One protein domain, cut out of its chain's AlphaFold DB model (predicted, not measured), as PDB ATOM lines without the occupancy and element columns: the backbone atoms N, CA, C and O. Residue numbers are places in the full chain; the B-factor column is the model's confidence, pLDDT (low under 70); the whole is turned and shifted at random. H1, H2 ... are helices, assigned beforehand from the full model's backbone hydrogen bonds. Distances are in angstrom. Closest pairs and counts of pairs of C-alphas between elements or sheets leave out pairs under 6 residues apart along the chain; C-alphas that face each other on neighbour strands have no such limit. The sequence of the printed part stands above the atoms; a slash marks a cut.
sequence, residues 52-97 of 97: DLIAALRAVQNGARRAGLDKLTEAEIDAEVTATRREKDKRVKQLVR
ATOM      1  N   ASP A  52     161.228 114.333  82.644       83.88
ATOM      2  CA  ASP A  52     161.139 113.148  83.500       83.88
ATOM      3  C   ASP A  52     161.019 113.531  84.975       83.88
ATOM      4  O   ASP A  52     160.148 113.027  85.685       83.88
ATOM      5  N   LEU A  53     161.825 114.492  85.437       85.31
ATOM      6  CA  LEU A  53     161.712 115.032  86.791       85.31
ATOM      7  C   LEU A  53     160.352 115.707  87.007       85.31
ATOM      8  O   LEU A  53     159.714 115.497  88.036       85.31
ATOM      9  N   ILE A  54     159.878 116.493  86.038       87.94
ATOM     10  CA  ILE A  54     158.561 117.140  86.117       87.94
ATOM     11  C   ILE A  54     157.447 116.089  86.183       87.94
ATOM     12  O   ILE A  54     156.517 116.228  86.982       87.94
ATOM     13  N   ALA A  55     157.532 115.034  85.375       89.81
ATOM     14  CA  ALA A  55     156.579 113.933  85.387       89.81
ATOM     15  C   ALA A  55     156.604 113.188  86.729       89.81
ATOM     16  O   ALA A  55     155.543 112.948  87.310       89.81
ATOM     17  N   ALA A  56     157.794 112.908  87.267       90.81
ATOM     18  CA  ALA A  56     157.968 112.278  88.572       90.81
ATOM     19  C   ALA A  56     157.371 113.132  89.702       90.81
ATOM     20  O   ALA A  56     156.590 112.630  90.510       90.81
ATOM     21  N   LEU A  57     157.647 114.440  89.720       92.31
ATOM     22  CA  LEU A  57     157.081 115.363  90.708       92.31
ATOM     23  C   LEU A  57     155.552 115.418  90.625       92.31
ATOM     24  O   LEU A  57     154.875 115.373  91.652       92.31
ATOM     25  N   ARG A  58     154.986 115.454  89.412       92.69
ATOM     26  CA  ARG A  58     153.528 115.400  89.219       92.69
ATOM     27  C   ARG A  58     152.934 114.083  89.705       92.69
ATOM     28  O   ARG A  58     151.863 114.094  90.306       92.69
ATOM     29  N   ALA A  59     153.608 112.959  89.468       93.25
ATOM     30  CA  ALA A  59     153.165 111.659  89.962       93.25
ATOM     31  C   ALA A  59     153.129 111.629  91.497       93.25
ATOM     32  O   ALA A  59     152.119 111.215  92.067       93.25
ATOM     33  N   VAL A  60     154.169 112.153  92.159       93.31
ATOM     34  CA  VAL A  60     154.223 112.286  93.625       93.31
ATOM     35  C   VAL A  60     153.095 113.180  94.142       93.31
ATOM     36  O   VAL A  60     152.361 112.776  95.038       93.31
ATOM     37  N   GLN A  61     152.891 114.357  93.542       90.38
ATOM     38  CA  GLN A  61     151.815 115.276  93.935       90.38
ATOM     39  C   GLN A  61     150.424 114.655  93.765       90.38
ATOM     40  O   GLN A  61     149.567 114.790  94.634       90.38
ATOM     41  N   ASN A  62     150.190 113.947  92.658       92.50
ATOM     42  CA  ASN A  62     148.923 113.262  92.423       92.50
ATOM     43  C   ASN A  62     148.713 112.107  93.408       92.50
ATOM     44  O   ASN A  62     147.592 111.907  93.871       92.50
ATOM     45  N   GLY A  63     149.772 111.375  93.756       91.06
ATOM     46  CA  GLY A  63     149.742 110.377  94.824       91.06
ATOM     47  C   GLY A  63     149.360 110.995  96.170       91.06
ATOM     48  O   GLY A  63     148.434 110.511  96.817       91.06
ATOM     49  N   ALA A  64     149.993 112.110  96.541       89.50
ATOM     50  CA  ALA A  64     149.700 112.837  97.775       89.50
ATOM     51  C   ALA A  64     148.246 113.332  97.832       89.50
ATOM     52  O   ALA A  64     147.576 113.127  98.841       89.50
ATOM     53  N   ARG A  65     147.723 113.889  96.730       90.75
ATOM     54  CA  ARG A  65     146.309 114.298  96.623       90.75
ATOM     55  C   ARG A  65     145.341 113.133  96.783       90.75
ATOM     56  O   ARG A  65     144.347 113.252  97.488       90.75
ATOM     57  N   ARG A  66     145.617 111.988  96.145       90.75
ATOM     58  CA  ARG A  66     144.780 110.782  96.307       90.75
ATOM     59  C   ARG A  66     144.788 110.274  97.746       90.75
ATOM     60  O   ARG A  66     143.770 109.782  98.212       90.75
ATOM     61  N   ALA A  67     145.918 110.411  98.431       89.75
ATOM     62  CA  ALA A  67     146.061 110.076  99.842       89.75
ATOM     63  C   ALA A  67     145.510 111.165 100.790       89.75
ATOM     64  O   ALA A  67     145.560 110.984 102.002       89.75
ATOM     65  N   GLY A  68     144.996 112.287 100.268       88.69
ATOM     66  CA  GLY A  68     144.475 113.408 101.059       88.69
ATOM     67  C   GLY A  68     145.541 114.199 101.826       88.69
ATOM     68  O   GLY A  68     145.202 115.021 102.675       88.69
ATOM     69  N   LEU A  69     146.820 113.961 101.532       86.38
ATOM     70  CA  LEU A  69     147.961 114.587 102.205       86.38
ATOM     71  C   LEU A  69     148.183 116.037 101.753       86.38
ATOM     72  O   LEU A  69     148.933 116.772 102.382       86.38
ATOM     73  N   ASP A  70     147.522 116.465 100.678       85.50
ATOM     74  CA  ASP A  70     147.544 117.840 100.174       85.50
ATOM     75  C   ASP A  70     146.815 118.841 101.083       85.50
ATOM     76  O   ASP A  70     146.914 120.047 100.869       85.50
ATOM     77  N   LYS A  71     146.089 118.343 102.089       88.00
ATOM     78  CA  LYS A  71     145.315 119.142 103.047       88.00
ATOM     79  C   LYS A  71     145.991 119.293 104.409       88.00
ATOM     80  O   LYS A  71     145.435 119.969 105.269       88.00
ATOM     81  N   LEU A  72     147.140 118.649 104.612       88.19
ATOM     82  CA  LEU A  72     147.874 118.732 105.868       88.19
ATOM     83  C   LEU A  72     148.445 120.134 106.058       88.19
ATOM     84  O   LEU A  72     149.001 120.734 105.137       88.19
ATOM     85  N   THR A  73     148.324 120.640 107.278       89.50
ATOM     86  CA  THR A  73     148.966 121.885 107.681       89.50
ATOM     87  C   THR A  73     150.451 121.658 107.950       89.50
ATOM     88  O   THR A  73     150.893 120.555 108.273       89.50
ATOM     89  N   GLU A  74     151.237 122.726 107.855       86.56
ATOM     90  CA  GLU A  74     152.681 122.678 108.110       86.56
ATOM     91  C   GLU A  74     152.998 122.160 109.525       86.56
ATOM     92  O   GLU A  74     153.882 121.325 109.703       86.56
ATOM     93  N   ALA A  75     152.186 122.541 110.516       90.06
ATOM     94  CA  ALA A  75     152.324 122.080 111.896       90.06
ATOM     95  C   ALA A  75     152.094 120.565 112.058       90.06
ATOM     96  O   ALA A  75     152.793 119.914 112.837       90.06
ATOM     97  N   GLU A  76     151.131 119.990 111.331       90.12
ATOM     98  CA  GLU A  76     150.862 118.546 111.356       90.12
ATOM     99  C   GLU A  76     151.998 117.756 110.697       90.12
ATOM    100  O   GLU A  76     152.415 116.718 111.214       90.12
ATOM    101  N   ILE A  77     152.551 118.279 109.599       89.25
ATOM    102  CA  ILE A  77     153.713 117.691 108.922       89.25
ATOM    103  C   ILE A  77     154.925 117.688 109.862       89.25
ATOM    104  O   ILE A  77     155.584 116.658 110.026       89.25
ATOM    105  N   ASP A  78     155.206 118.814 110.516       92.00
ATOM    106  CA  ASP A  78     156.344 118.945 111.427       92.00
ATOM    107  C   ASP A  78     156.227 118.031 112.651       92.00
ATOM    108  O   ASP A  78     157.225 117.438 113.091       92.00
ATOM    109  N   ALA A  79     155.015 117.878 113.189       91.38
ATOM    110  CA  ALA A  79     154.741 116.960 114.286       91.38
ATOM    111  C   ALA A  79     155.050 115.505 113.889       91.38
ATOM    112  O   ALA A  79     155.779 114.817 114.612       91.38
ATOM    113  N   GLU A  80     154.581 115.068 112.718       90.06
ATOM    114  CA  GLU A  80     154.793 113.712 112.197       90.06
ATOM    115  C   GLU A  80     156.274 113.431 111.887       90.06
ATOM    116  O   GLU A  80     156.836 112.401 112.277       90.06
ATOM    117  N   VAL A  81     156.965 114.385 111.252       92.00
ATOM    118  CA  VAL A  81     158.407 114.284 110.974       92.00
ATOM    119  C   VAL A  81     159.200 114.180 112.276       92.00
ATOM    120  O   VAL A  81     160.129 113.372 112.381       92.00
ATOM    121  N   THR A  82     158.836 114.972 113.285       92.31
ATOM    122  CA  THR A  82     159.490 114.948 114.598       92.31
ATOM    123  C   THR A  82     159.250 113.623 115.318       92.31
ATOM    124  O   THR A  82     160.191 113.062 115.886       92.31
ATOM    125  N   ALA A  83     158.026 113.091 115.272       90.88
ATOM    126  CA  ALA A  83     157.690 111.784 115.831       90.88
ATOM    127  C   ALA A  83     158.518 110.669 115.170       90.88
ATOM    128  O   ALA A  83     159.237 109.942 115.863       90.88
ATOM    129  N   THR A  84     158.542 110.630 113.835       92.69
ATOM    130  CA  THR A  84     159.314 109.647 113.057       92.69
ATOM    131  C   THR A  84     160.816 109.718 113.359       92.69
ATOM    132  O   THR A  84     161.488 108.691 113.485       92.69
ATOM    133  N   ARG A  85     161.384 110.926 113.489       90.00
ATOM    134  CA  ARG A  85     162.805 111.112 113.847       90.00
ATOM    135  C   ARG A  85     163.112 110.556 115.238       90.00
ATOM    136  O   ARG A  85     164.076 109.811 115.393       90.00
ATOM    137  N   ARG A  86     162.258 110.840 116.226       87.56
ATOM    138  CA  ARG A  86     162.413 110.325 117.598       87.56
ATOM    139  C   ARG A  86     162.360 108.799 117.652       87.56
ATOM    140  O   ARG A  86     163.106 108.194 118.421       87.56
ATOM    141  N   GLU A  87     161.494 108.170 116.865       87.94
ATOM    142  CA  GLU A  87     161.424 106.707 116.779       87.94
ATOM    143  C   GLU A  87     162.687 106.102 116.166       87.94
ATOM    144  O   GLU A  87     163.230 105.132 116.702       87.94
ATOM    145  N   LYS A  88     163.207 106.708 115.092       87.38
ATOM    146  CA  LYS A  88     164.476 106.291 114.480       87.38
ATOM    147  C   LYS A  88     165.637 106.397 115.466       87.38
ATOM    148  O   LYS A  88     166.388 105.435 115.606       87.38
ATOM    149  N   ASP A  89     165.734 107.494 116.213       85.00
ATOM    150  CA  ASP A  89     166.786 107.689 117.217       85.00
ATOM    151  C   ASP A  89     166.716 106.654 118.349       85.00
ATOM    152  O   ASP A  89     167.744 106.138 118.795       85.00
ATOM    153  N   LYS A  90     165.506 106.307 118.809       84.06
ATOM    154  CA  LYS A  90     165.302 105.238 119.801       84.06
ATOM    155  C   LYS A  90     165.749 103.881 119.262       84.06
ATOM    156  O   LYS A  90     166.434 103.147 119.971       84.06
ATOM    157  N   ARG A  91     165.404 103.569 118.010       82.81
ATOM    158  CA  ARG A  91     165.772 102.309 117.349       82.81
ATOM    159  C   ARG A  91     167.283 102.186 117.152       82.81
ATOM    160  O   ARG A  91     167.841 101.126 117.410       82.81
ATOM    161  N   VAL A  92     167.953 103.272 116.765       82.19
ATOM    162  CA  VAL A  92     169.421 103.322 116.662       82.19
ATOM    163  C   VAL A  92     170.066 103.092 118.029       82.19
ATOM    164  O   VAL A  92     170.962 102.265 118.146       82.19
ATOM    165  N   LYS A  93     169.575 103.745 119.090       76.19
ATOM    166  CA  LYS A  93     170.092 103.541 120.455       76.19
ATOM    167  C   LYS A  93     169.873 102.122 120.989       76.19
ATOM    168  O   LYS A  93     170.687 101.653 121.773       76.19
ATOM    169  N   GLN A  94     168.801 101.446 120.576       69.56
ATOM    170  CA  GLN A  94     168.550 100.040 120.915       69.56
ATOM    171  C   GLN A  94     169.489  99.068 120.193       69.56
ATOM    172  O   GLN A  94     169.818  98.040 120.762       69.56
ATOM    173  N   LEU A  95     169.914  99.382 118.967       66.69
ATOM    174  CA  LEU A  95     170.825  98.541 118.176       66.69
ATOM    175  C   LEU A  95     172.298  98.669 118.596       66.69
ATOM    176  O   LEU A  95     173.103  97.812 118.252       66.69
ATOM    177  N   VAL A  96     172.654  99.750 119.293       69.25
ATOM    178  CA  VAL A  96     174.025 100.042 119.753       69.25
ATOM    179  C   VAL A  96     174.267  99.550 121.196       69.25
ATOM    180  O   VAL A  96     175.378  99.676 121.705       69.25
ATOM    181  N   ARG A  97     173.250  98.990 121.863       53.09
ATOM    182  CA  ARG A  97     173.316  98.466 123.235       53.09
ATOM    183  C   ARG A  97     173.356  96.944 123.240       53.09
ATOM    184  O   ARG A  97     174.051  96.409 124.127       53.09
TER     185      ARG A  97
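What this domain is: This is residues 52 to 97 of the 97 residues of the protein "RHH_1 domain-containing protein" of Candidatus Sulfopaludibacter sp. SbA4 (UniProt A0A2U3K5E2). A long helix, H2, and a shorter one, H1, form the two arms of an open V, joined at its corner by a short link and with no contact between the arms. The printed part has 46 residues with two named helices, H1 then H2, and no named strand; its class is all helix. It is extended, with a radius of gyration of the C-alphas of 15.4 A, and flat, spanning 44 by 26 by 14 A.

Where its parts are: H2, residues 74 to 95, is 31.8 A long, from C-alpha 74 at (152.681, 122.678, 108.110) to C-alpha 95 at (170.825, 98.541, 118.176). H1, residues 52 to 66, is 20.9 A long and begins with C-alpha 52 at (161.139, 113.148, 83.500).

How they stand to each other: H2 and H1 are apart, with no C-alpha of the one within 8 A of the other. Residues 78 to 97, of which 78 to 95 belong to H2, stand free, and so do residues 52 to 60 of H1. In H1 and H2 every O i to N i+4 pair is within hydrogen-bond range.

The domain as a whole: The two C-alphas farthest apart, those of Ala 55 and Arg 97, are 44.2 A apart. The printed part has no cut, and the link from H1 to H2, 7 residues, is short. The mean pLDDT of the printed part is 86.7; residues 94 to 97 are under 70.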